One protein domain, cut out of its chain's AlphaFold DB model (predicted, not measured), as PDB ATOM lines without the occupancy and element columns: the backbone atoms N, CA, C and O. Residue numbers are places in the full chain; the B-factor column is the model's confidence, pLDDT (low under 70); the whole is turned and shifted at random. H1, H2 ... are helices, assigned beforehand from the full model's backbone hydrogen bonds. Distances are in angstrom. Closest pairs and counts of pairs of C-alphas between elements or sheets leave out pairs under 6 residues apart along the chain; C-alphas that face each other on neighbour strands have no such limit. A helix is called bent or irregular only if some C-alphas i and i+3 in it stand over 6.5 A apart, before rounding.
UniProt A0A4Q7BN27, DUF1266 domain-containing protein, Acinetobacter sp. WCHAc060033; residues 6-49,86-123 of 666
ATOM      1  N   ILE A   6     123.679 132.195 110.080       89.94
ATOM      2  CA  ILE A   6     122.703 131.295 110.706       89.94
ATOM      3  C   ILE A   6     121.430 132.072 111.054       89.94
ATOM      4  O   ILE A   6     121.412 132.866 111.999       89.94
ATOM      5  N   VAL A   7     120.344 131.821 110.319       89.06
ATOM      6  CA  VAL A   7     119.108 132.624 110.396       89.06
ATOM      7  C   VAL A   7     118.342 132.445 111.709       89.06
ATOM      8  O   VAL A   7     117.614 133.345 112.126       89.06
ATOM      9  N   ASN A   8     118.533 131.312 112.390       90.00
ATOM     10  CA  ASN A   8     117.867 130.973 113.649       90.00
ATOM     11  C   ASN A   8     118.817 130.943 114.856       90.00
ATOM     12  O   ASN A   8     118.510 130.343 115.886       90.00
ATOM     13  N   ALA A   9     119.958 131.632 114.779       91.62
ATOM     14  CA  ALA A   9     120.939 131.669 115.864       91.62
ATOM     15  C   ALA A   9     120.348 132.036 117.253       91.62
ATOM     16  O   ALA A   9     120.738 131.408 118.242       91.62
ATOM     17  N   PRO A  10     119.390 132.983 117.387       90.62
ATOM     18  CA  PRO A  10     118.756 133.260 118.680       90.62
ATOM     19  C   PRO A  10     117.981 132.069 119.256       90.62
ATOM     20  O   PRO A  10     117.974 131.880 120.471       90.62
ATOM     21  N   GLU A  11     117.343 131.271 118.400       87.62
ATOM     22  CA  GLU A  11     116.581 130.088 118.795       87.62
ATOM     23  C   GLU A  11     117.514 128.974 119.267       87.62
ATOM     24  O   GLU A  11     117.348 128.487 120.379       87.62
ATOM     25  N   VAL A  12     118.575 128.677 118.508       90.75
ATOM     26  CA  VAL A  12     119.625 127.723 118.914       90.75
ATOM     27  C   VAL A  12     120.170 128.064 120.298       90.75
ATOM     28  O   VAL A  12     120.245 127.211 121.183       90.75
ATOM     29  N   LYS A  13     120.506 129.340 120.515       95.25
ATOM     30  CA  LYS A  13     121.003 129.819 121.805       95.25
ATOM     31  C   LYS A  13     119.974 129.628 122.920       95.25
ATOM     32  O   LYS A  13     120.327 129.169 124.006       95.25
ATOM     33  N   LYS A  14     118.716 129.989 122.657       92.44
ATOM     34  CA  LYS A  14     117.610 129.848 123.604       92.44
ATOM     35  C   LYS A  14     117.427 128.385 124.008       92.44
ATOM     36  O   LYS A  14     117.412 128.107 125.201       92.44
ATOM     37  N   THR A  15     117.372 127.462 123.051       88.88
ATOM     38  CA  THR A  15     117.175 126.034 123.324       88.88
ATOM     39  C   THR A  15     118.324 125.441 124.143       88.88
ATOM     40  O   THR A  15     118.068 124.694 125.082       88.88
ATOM     41  N   ILE A  16     119.583 125.813 123.867       92.56
ATOM     42  CA  ILE A  16     120.740 125.405 124.692       92.56
ATOM     43  C   ILE A  16     120.554 125.843 126.156       92.56
ATOM     44  O   ILE A  16     120.752 125.051 127.079       92.56
ATOM     45  N   VAL A  17     120.146 127.095 126.381       93.69
ATOM     46  CA  VAL A  17     119.920 127.629 127.735       93.69
ATOM     47  C   VAL A  17     118.730 126.948 128.410       93.69
ATOM     48  O   VAL A  17     118.829 126.580 129.576       93.69
ATOM     49  N   GLU A  18     117.627 126.737 127.692       88.94
ATOM     50  CA  GLU A  18     116.444 126.042 128.213       88.94
ATOM     51  C   GLU A  18     116.771 124.609 128.638       88.94
ATOM     52  O   GLU A  18     116.344 124.185 129.710       88.94
ATOM     53  N   ARG A  19     117.576 123.873 127.858       89.81
ATOM     54  CA  ARG A  19     118.058 122.539 128.253       89.81
ATOM     55  C   ARG A  19     118.877 122.595 129.541       89.81
ATOM     56  O   ARG A  19     118.640 121.805 130.450       89.81
ATOM     57  N   SER A  20     119.789 123.560 129.639       90.81
ATOM     58  CA  SER A  20     120.620 123.756 130.830       90.81
ATOM     59  C   SER A  20     119.797 124.083 132.079       90.81
ATOM     60  O   SER A  20     120.037 123.535 133.153       90.81
ATOM     61  N   GLN A  21     118.763 124.913 131.927       87.94
ATOM     62  CA  GLN A  21     117.826 125.248 132.999       87.94
ATOM     63  C   GLN A  21     116.961 124.054 133.404       87.94
ATOM     64  O   GLN A  21     116.782 123.819 134.597       87.94
ATOM     65  N   LYS A  22     116.458 123.276 132.435       81.44
ATOM     66  CA  LYS A  22     115.680 122.055 132.699       81.44
ATOM     67  C   LYS A  22     116.481 121.026 133.501       81.44
ATOM     68  O   LYS A  22     115.921 120.401 134.394       81.44
ATOM     69  N   ARG A  23     117.782 120.890 133.222       83.50
ATOM     70  CA  ARG A  23     118.706 120.030 133.986       83.50
ATOM     71  C   ARG A  23     119.172 120.635 135.311       83.50
ATOM     72  O   ARG A  23     119.795 119.935 136.099       83.50
ATOM     73  N   ASN A  24     118.879 121.913 135.563       82.94
ATOM     74  CA  ASN A  24     119.367 122.655 136.724       82.94
ATOM     75  C   ASN A  24     120.912 122.653 136.828       82.94
ATOM     76  O   ASN A  24     121.475 122.432 137.903       82.94
ATOM     77  N   ASP A  25     121.596 122.883 135.698       88.00
ATOM     78  CA  ASP A  25     123.063 122.944 135.645       88.00
ATOM     79  C   ASP A  25     123.623 124.110 136.494       88.00
ATOM     80  O   ASP A  25     122.966 125.129 136.726       88.00
ATOM     81  N   ASP A  26     124.889 124.002 136.918       92.12
ATOM     82  CA  ASP A  26     125.581 125.086 137.629       92.12
ATOM     83  C   ASP A  26     125.660 126.365 136.762       92.12
ATOM     84  O   ASP A  26     125.966 126.266 135.568       92.12
ATOM     85  N   PRO A  27     125.479 127.577 137.332       93.12
ATOM     86  CA  PRO A  27     125.470 128.823 136.560       93.12
ATOM     87  C   PRO A  27     126.706 129.045 135.679       93.12
ATOM     88  O   PRO A  27     126.614 129.687 134.631       93.12
ATOM     89  N   GLU A  28     127.871 128.526 136.081       93.88
ATOM     90  CA  GLU A  28     129.093 128.637 135.286       93.88
ATOM     91  C   GLU A  28     129.077 127.721 134.051       93.88
ATOM     92  O   GLU A  28     129.567 128.109 132.989       93.88
ATOM     93  N   ILE A  29     128.448 126.545 134.160       94.69
ATOM     94  CA  ILE A  29     128.204 125.635 133.035       94.69
ATOM     95  C   ILE A  29     127.181 126.263 132.087       94.69
ATOM     96  O   ILE A  29     127.465 126.369 130.894       94.69
ATOM     97  N   THR A  30     126.048 126.762 132.598       95.38
ATOM     98  CA  THR A  30     125.053 127.469 131.772       95.38
ATOM     99  C   THR A  30     125.689 128.619 130.994       95.38
ATOM    100  O   THR A  30     125.488 128.734 129.787       95.38
ATOM    101  N   GLN A  31     126.516 129.444 131.648       95.94
ATOM    102  CA  GLN A  31     127.191 130.562 130.987       95.94
ATOM    103  C   GLN A  31     128.164 130.098 129.891       95.94
ATOM    104  O   GLN A  31     128.297 130.763 128.857       95.94
ATOM    105  N   TRP A  32     128.856 128.979 130.110       97.69
ATOM    106  CA  TRP A  32     129.748 128.403 129.113       97.69
ATOM    107  C   TRP A  32     128.975 127.858 127.914       97.69
ATOM    108  O   TRP A  32     129.324 128.183 126.779       97.69
ATOM    109  N   LEU A  33     127.901 127.100 128.145       97.19
ATOM    110  CA  LEU A  33     127.032 126.575 127.090       97.19
ATOM    111  C   LEU A  33     126.420 127.709 126.257       97.19
ATOM    112  O   LEU A  33     126.504 127.710 125.029       97.19
ATOM    113  N   GLU A  34     125.897 128.736 126.927       96.50
ATOM    114  CA  GLU A  34     125.293 129.907 126.289       96.50
ATOM    115  C   GLU A  34     126.266 130.630 125.335       96.50
ATOM    116  O   GLU A  34     125.847 131.206 124.329       96.50
ATOM    117  N   LYS A  35     127.565 130.647 125.657       95.94
ATOM    118  CA  LYS A  35     128.569 131.423 124.915       95.94
ATOM    119  C   LYS A  35     129.446 130.558 124.022       95.94
ATOM    120  O   LYS A  35     129.475 130.767 122.816       95.94
ATOM    121  N   LYS A  36     130.199 129.632 124.612       96.88
ATOM    122  CA  LYS A  36     131.246 128.852 123.942       96.88
ATOM    123  C   LYS A  36     130.680 127.686 123.148       96.88
ATOM    124  O   LYS A  36     131.083 127.506 122.003       96.88
ATOM    125  N   PHE A  37     129.731 126.941 123.716       96.75
ATOM    126  CA  PHE A  37     129.075 125.856 122.985       96.75
ATOM    127  C   PHE A  37     128.228 126.401 121.836       96.75
ATOM    128  O   PHE A  37     128.388 125.973 120.698       96.75
ATOM    129  N   PHE A  38     127.412 127.422 122.107       96.44
ATOM    130  CA  PHE A  38     126.664 128.134 121.072       96.44
ATOM    131  C   PHE A  38     127.563 128.635 119.928       96.44
ATOM    132  O   PHE A  38     127.251 128.397 118.763       96.44
ATOM    133  N   GLU A  39     128.695 129.281 120.244       94.81
ATOM    134  CA  GLU A  39     129.660 129.753 119.242       94.81
ATOM    135  C   GLU A  39     130.233 128.607 118.393       94.81
ATOM    136  O   GLU A  39     130.416 128.777 117.188       94.81
ATOM    137  N   PHE A  40     130.501 127.448 119.000       95.00
ATOM    138  CA  PHE A  40     130.935 126.256 118.278       95.00
ATOM    139  C   PHE A  40     129.845 125.744 117.327       95.00
ATOM    140  O   PHE A  40     130.124 125.568 116.142       95.00
ATOM    141  N   VAL A  41     128.605 125.585 117.807       93.31
ATOM    142  CA  VAL A  41     127.475 125.070 117.012       93.31
ATOM    143  C   VAL A  41     127.259 125.916 115.757       93.31
ATOM    144  O   VAL A  41     127.293 125.390 114.649       93.31
ATOM    145  N   ILE A  42     127.134 127.238 115.894       93.00
ATOM    146  CA  ILE A  42     126.856 128.114 114.742       93.00
ATOM    147  C   ILE A  42     128.022 128.204 113.742       93.00
ATOM    148  O   ILE A  42     127.817 128.603 112.598       93.00
ATOM    149  N   LYS A  43     129.252 127.866 114.156       90.50
ATOM    150  CA  LYS A  43     130.441 127.922 113.292       90.50
ATOM    151  C   LYS A  43     130.750 126.582 112.630       90.50
ATOM    152  O   LYS A  43     131.049 126.573 111.441       90.50
ATOM    153  N   GLN A  44     130.660 125.474 113.360       89.00
ATOM    154  CA  GLN A  44     131.237 124.186 112.951       89.00
ATOM    155  C   GLN A  44     130.208 123.076 112.700       89.00
ATOM    156  O   GLN A  44     130.548 122.078 112.074       89.00
ATOM    157  N   PHE A  45     128.962 123.210 113.163       87.75
ATOM    158  CA  PHE A  45     127.965 122.148 112.999       87.75
ATOM    159  C   PHE A  45     127.534 122.018 111.528       87.75
ATOM    160  O   PHE A  45     127.078 122.996 110.933       87.75
ATOM    161  N   ASN A  46     127.718 120.843 110.925       77.62
ATOM    162  CA  ASN A  46     127.519 120.630 109.485       77.62
ATOM    163  C   ASN A  46     126.153 120.072 109.061       77.62
ATOM    164  O   ASN A  46     125.783 120.347 107.921       77.62
ATOM    165  N   PRO A  47     125.369 119.376 109.905       77.06
ATOM    166  CA  PRO A  47     123.962 119.139 109.595       77.06
ATOM    167  C   PRO A  47     123.202 120.472 109.617       77.06
ATOM    168  O   PRO A  47     122.839 120.993 110.671       77.06
ATOM    169  N   VAL A  48     123.032 121.089 108.450       78.44
ATOM    170  CA  VAL A  48     122.343 122.374 108.303       78.44
ATOM    171  C   VAL A  48     121.454 122.386 107.080       78.44
ATOM    172  O   VAL A  48     121.769 121.793 106.054       78.44
ATOM    173  N   PHE A  49     120.369 123.142 107.183       72.25
ATOM    174  CA  PHE A  49     119.448 123.379 106.084       72.25
ATOM    175  C   PHE A  49     119.777 124.703 105.403       72.25
ATOM    176  O   PHE A  49     119.982 125.721 106.066       72.25
ATOM    177  N   ASP A  86     118.789 122.949 113.097       80.44
ATOM    178  CA  ASP A  86     117.744 122.421 113.978       80.44
ATOM    179  C   ASP A  86     118.267 122.419 115.431       80.44
ATOM    180  O   ASP A  86     119.216 121.692 115.746       80.44
ATOM    181  N   PRO A  87     117.700 123.239 116.335       80.81
ATOM    182  CA  PRO A  87     118.187 123.357 117.706       80.81
ATOM    183  C   PRO A  87     117.969 122.085 118.544       80.81
ATOM    184  O   PRO A  87     118.575 121.952 119.617       80.81
ATOM    185  N   LEU A  88     117.108 121.176 118.078       77.56
ATOM    186  CA  LEU A  88     116.779 119.896 118.702       77.56
ATOM    187  C   LEU A  88     117.471 118.709 118.022       77.56
ATOM    188  O   LEU A  88     117.231 117.571 118.420       77.56
ATOM    189  N   HIS A  89     118.358 118.958 117.056       74.38
ATOM    190  CA  HIS A  89     119.087 117.894 116.384       74.38
ATOM    191  C   HIS A  89     119.870 117.040 117.396       74.38
ATOM    192  O   HIS A  89     120.684 117.546 118.173       74.38
ATOM    193  N   GLU A  90     119.675 115.722 117.338       72.06
ATOM    194  CA  GLU A  90     120.315 114.736 118.224       72.06
ATOM    195  C   GLU A  90     121.848 114.858 118.307       72.06
ATOM    196  O   GLU A  90     122.428 114.738 119.388       72.06
ATOM    197  N   GLN A  91     122.525 115.192 117.204       77.00
ATOM    198  CA  GLN A  91     123.976 115.367 117.183       77.00
ATOM    199  C   GLN A  91     124.432 116.561 118.031       77.00
ATOM    200  O   GLN A  91     125.513 116.513 118.611       77.00
ATOM    201  N   ILE A  92     123.618 117.614 118.176       84.12
ATOM    202  CA  ILE A  92     123.939 118.727 119.083       84.12
ATOM    203  C   ILE A  92     123.933 118.233 120.531       84.12
ATOM    204  O   ILE A  92     124.827 118.587 121.297       84.12
ATOM    205  N   LEU A  93     122.975 117.380 120.905       82.50
ATOM    206  CA  LEU A  93     122.927 116.777 122.241       82.50
ATOM    207  C   LEU A  93     124.143 115.872 122.481       82.50
ATOM    208  O   LEU A  93     124.784 115.962 123.530       82.50
ATOM    209  N   ALA A  94     124.516 115.067 121.483       77.75
ATOM    210  CA  ALA A  94     125.709 114.225 121.539       77.75
ATOM    211  C   ALA A  94     127.001 115.047 121.716       77.75
ATOM    212  O   ALA A  94     127.880 114.652 122.480       77.75
ATOM    213  N   LEU A  95     127.101 116.215 121.070       89.31
ATOM    214  CA  LEU A  95     128.237 117.137 121.198       89.31
ATOM    215  C   LEU A  95     128.271 117.869 122.549       89.31
ATOM    216  O   LEU A  95     129.352 118.242 123.011       89.31
ATOM    217  N   GLU A  96     127.113 118.102 123.170       91.12
ATOM    218  CA  GLU A  96     126.967 118.786 124.463       91.12
ATOM    219  C   GLU A  96     127.398 117.890 125.636       91.12
ATOM    220  O   GLU A  96     127.990 118.350 126.615       91.12
ATOM    221  N   LYS A  97     127.135 116.586 125.532       86.88
ATOM    222  CA  LYS A  97     127.271 115.625 126.632       86.88
ATOM    223  C   LYS A  97     128.699 115.466 127.192       86.88
ATOM    224  O   LYS A  97     128.846 115.613 128.409       86.88
ATOM    225  N   PRO A  98     129.767 115.274 126.388       88.69
ATOM    226  CA  PRO A  98     131.138 115.201 126.911       88.69
ATOM    227  C   PRO A  98     131.540 116.444 127.718       88.69
ATOM    228  O   PRO A  98     132.271 116.365 128.707       88.69
ATOM    229  N   ILE A  99     131.025 117.611 127.321       94.12
ATOM    230  CA  ILE A  99     131.291 118.887 127.985       94.12
ATOM    231  C   ILE A  99     130.630 118.919 129.364       94.12
ATOM    232  O   ILE A  99     131.278 119.279 130.351       94.12
ATOM    233  N   LEU A 100     129.356 118.524 129.437       91.12
ATOM    234  CA  LEU A 100     128.612 118.431 130.693       91.12
ATOM    235  C   LEU A 100     129.292 117.470 131.662       91.12
ATOM    236  O   LEU A 100     129.515 117.824 132.819       91.12
ATOM    237  N   GLU A 101     129.675 116.289 131.185       88.50
ATOM    238  CA  GLU A 101     130.404 115.294 131.966       88.50
ATOM    239  C   GLU A 101     131.724 115.862 132.513       88.50
ATOM    240  O   GLU A 101     132.004 115.773 133.715       88.50
ATOM    241  N   PHE A 102     132.522 116.504 131.651       91.31
ATOM    242  CA  PHE A 102     133.804 117.087 132.042       91.31
ATOM    243  C   PHE A 102     133.627 118.179 133.099       91.31
ATOM    244  O   PHE A 102     134.267 118.126 134.150       91.31
ATOM    245  N   PHE A 103     132.750 119.156 132.869       92.94
ATOM    246  CA  PHE A 103     132.582 120.262 133.807       92.94
ATOM    247  C   PHE A 103     131.960 119.833 135.129       92.94
ATOM    248  O   PHE A 103     132.469 120.231 136.181       92.94
ATOM    249  N   ASN A 104     130.934 118.978 135.109       88.50
ATOM    250  CA  ASN A 104     130.326 118.472 136.340       88.50
ATOM    251  C   ASN A 104     131.347 117.718 137.203       88.50
ATOM    252  O   ASN A 104     131.430 117.966 138.409       88.50
ATOM    253  N   SER A 105     132.232 116.919 136.591       85.25
ATOM    254  CA  SER A 105     133.326 116.229 137.300       85.25
ATOM    255  C   SER A 105     134.363 117.168 137.948       85.25
ATOM    256  O   SER A 105     135.218 116.737 138.728       85.25
ATOM    257  N   ARG A 106     134.323 118.469 137.623       88.81
ATOM    258  CA  ARG A 106     135.297 119.488 138.045       88.81
ATOM    259  C   ARG A 106     134.673 120.653 138.809       88.81
ATOM    260  O   ARG A 106     135.421 121.549 139.205       88.81
ATOM    261  N   LEU A 107     133.370 120.626 139.104       85.81
ATOM    262  CA  LEU A 107     132.682 121.684 139.860       85.81
ATOM    263  C   LEU A 107     133.295 121.936 141.243       85.81
ATOM    264  O   LEU A 107     133.331 123.070 141.713       85.81
ATOM    265  N   LYS A 108     133.821 120.888 141.886       83.19
ATOM    266  CA  LYS A 108     134.481 120.967 143.202       83.19
ATOM    267  C   LYS A 108     135.996 121.205 143.108       83.19
ATOM    268  O   LYS A 108     136.696 121.117 144.112       83.19
ATOM    269  N   SER A 109     136.520 121.473 141.912       84.44
ATOM    270  CA  SER A 109     137.952 121.661 141.662       84.44
ATOM    271  C   SER A 109     138.303 123.125 141.387       84.44
ATOM    272  O   SER A 109     137.451 123.947 141.055       84.44
ATOM    273  N   ASN A 110     139.602 123.431 141.401       85.75
ATOM    274  CA  ASN A 110     140.131 124.747 141.018       85.75
ATOM    275  C   ASN A 110     139.885 125.114 139.538       85.75
ATOM    276  O   ASN A 110     140.257 126.210 139.111       85.75
ATOM    277  N   LEU A 111     139.335 124.191 138.739       87.50
ATOM    278  CA  LEU A 111     139.016 124.423 137.336       87.50
ATOM    279  C   LEU A 111     137.688 125.158 137.146       87.50
ATOM    280  O   LEU A 111     137.576 125.832 136.128       87.50
ATOM    281  N   LYS A 112     136.749 125.087 138.109       87.94
ATOM    282  CA  LYS A 112     135.410 125.699 138.021       87.94
ATOM    283  C   LYS A 112     135.485 127.133 137.479       87.94
ATOM    284  O   LYS A 112     135.166 127.335 136.317       87.94
ATOM    285  N   GLY A 113     136.169 128.031 138.199       88.81
ATOM    286  CA  GLY A 113     136.391 129.439 137.814       88.81
ATOM    287  C   GLY A 113     137.236 129.702 136.551       88.81
ATOM    288  O   GLY A 113     137.669 130.833 136.310       88.81
ATOM    289  N   LYS A 114     137.583 128.667 135.781       92.50
ATOM    290  CA  LYS A 114     138.365 128.750 134.539       92.50
ATOM    291  C   LYS A 114     137.624 128.180 133.334       92.50
ATOM    292  O   LYS A 114     138.173 128.299 132.239       92.50
ATOM    293  N   PHE A 115     136.415 127.629 133.484       94.38
ATOM    294  CA  PHE A 115     135.669 127.021 132.374       94.38
ATOM    295  C   PHE A 115     135.558 127.972 131.179       94.38
ATOM    296  O   PHE A 115     135.911 127.612 130.060       94.38
ATOM    297  N   MET A 116     135.215 129.243 131.419       95.00
ATOM    298  CA  MET A 116     135.087 130.275 130.375       95.00
ATOM    299  C   MET A 116     136.363 130.568 129.570       95.00
ATOM    300  O   MET A 116     136.285 131.201 128.512       95.00
ATOM    301  N   LYS A 117     137.535 130.131 130.047       94.50
ATOM    302  CA  LYS A 117     138.816 130.264 129.335       94.50
ATOM    303  C   LYS A 117     139.087 129.107 128.372       94.50
ATOM    304  O   LYS A 117     140.006 129.224 127.570       94.50
ATOM    305  N   MET A 118     138.322 128.021 128.460       95.56
ATOM    306  CA  MET A 118     138.482 126.837 127.621       95.56
ATOM    307  C   MET A 118     137.581 126.933 126.385       95.56
ATOM    308  O   MET A 118     136.421 127.345 126.489       95.56
ATOM    309  N   THR A 119     138.114 126.577 125.216       94.56
ATOM    310  CA  THR A 119     137.327 126.395 123.982       94.56
ATOM    311  C   THR A 119     136.654 125.022 123.962       94.56
ATOM    312  O   THR A 119     137.008 124.155 124.757       94.56
ATOM    313  N   TYR A 120     135.699 124.811 123.050       95.12
ATOM    314  CA  TYR A 120     135.050 123.507 122.878       95.12
ATOM    315  C   TYR A 120     136.070 122.387 122.633       95.12
ATOM    316  O   TYR A 120     136.128 121.441 123.415       95.12
ATOM    317  N   ASP A 121     136.945 122.557 121.638       93.25
ATOM    318  CA  ASP A 121     137.946 121.545 121.274       93.25
ATOM    319  C   ASP A 121     138.896 121.220 122.434       93.25
ATOM    320  O   ASP A 121     139.227 120.063 122.657       93.25
ATOM    321  N   GLN A 122     139.286 122.222 123.233       94.62
ATOM    322  CA  GLN A 122     140.140 122.012 124.406       94.62
ATOM    323  C   GLN A 122     139.445 121.196 125.498       94.62
ATOM    324  O   GLN A 122     140.091 120.391 126.168       94.62
ATOM    325  N   VAL A 123     138.147 121.425 125.717       95.25
ATOM    326  CA  VAL A 123     137.363 120.640 126.678       95.25
ATOM    327  C   VAL A 123     137.188 119.215 126.165       95.25
ATOM    328  O   VAL A 123     137.387 118.276 126.931       95.25
TER     329      VAL A 123
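AT A GLANCE: This is residues 6 to 49 and 86 to 123 of the 666 residues of the protein "DUF1266 domain-containing protein" of Acinetobacter sp. WCHAc060033 (UniProt A0A4Q7BN27). Three long helices stand roughly lengthwise in a triangle: H1 and H2 fold back on each other as a hairpin, and H3 runs beside H2 on another side. Two short helices, H4 and H5, pack on H2, H4 on the side away from H1 and H5 at the edge between H2 and H3. The printed part has 82 residues, with five named helices in the order H1 to H5 and no named strand; its class is all helix. It is compact, with a radius of gyration of the C-alphas of 12.4 A, yet elongated, spanning 40 by 25 by 18 A.

HOW THE PARTS SIT: Start at H1, residues 9 to 22, which touches H2, residues 27 to 44, closest at the C-alphas of Ser 20 and Thr 30, 5.9 A apart. This helical hairpin runs opposite ways at a shallow tilt of 34 degrees, only just short of steep. H2 is the hub, touching four helices. H3, residues 90 to 104, touches it at a steep tilt of 38 degrees, only just past shallow, opposite ways; look at the closest C-alphas, Ile 29 and Phe 103, 7.0 A apart. H1 and H3 are near each other. H4, residues 112 to 117, touches residues 28 to 36 of H2 alone, the same way at a shallow tilt of 24 degrees, closest at the C-alphas of Trp 32 and Met 116, 5.8 A. H5, residues 120 to 123, only just touches H2, with 3 pairs of C-alphas within 8 A, the closest being Phe 37 and Tyr 120 at 6.4 A. H5 also only just touches H3, with 3 such pairs, the closest being Ile 99 and Val 123 at 6.5 A. H1 is apart from H4 and H5. In H1 every O i to N i+4 pair is within hydrogen-bond range; H2 has 12 of 14, H3 9 of 11 and H4 0 of 2, with 2 of its 3 O i to N i+3 pairs within range, while H5 is too short for an i+4 pair.

IN THESE COORDINATES: Find C-alpha 9 at (120.939, 131.669, 115.864); from there H1 runs 20.1 A to Lys 22. H2 covers 24.7 A from Pro 27 to Gln 44, at (131.237, 124.186, 112.951). H3 runs 21.0 A from Glu 90 to Asn 104 and is irregular, only just: C-alphas 95 and 98 are 6.7 A apart. H4, 10.4 A from Lys 112 to Lys 117, is irregular too, with C-alphas 113 and 116 7.6 A apart. H5, 5.3 A long, ends at C-alpha 123, (137.363, 120.640, 126.678).

THE WHOLE: The two C-alphas farthest apart, Phe 49 and Asn 110, are 40.6 A apart. Residues 50 to 85 are not printed, and C-alphas 49 and 86 are 8.1 A apart across this cut, which lies in the link from H2 to H3. The links H1 to H2 and H4 to H5 are tight, and H3 to H4 is short. The mean pLDDT of the printed part is 89.1, and no printed residue is under 70.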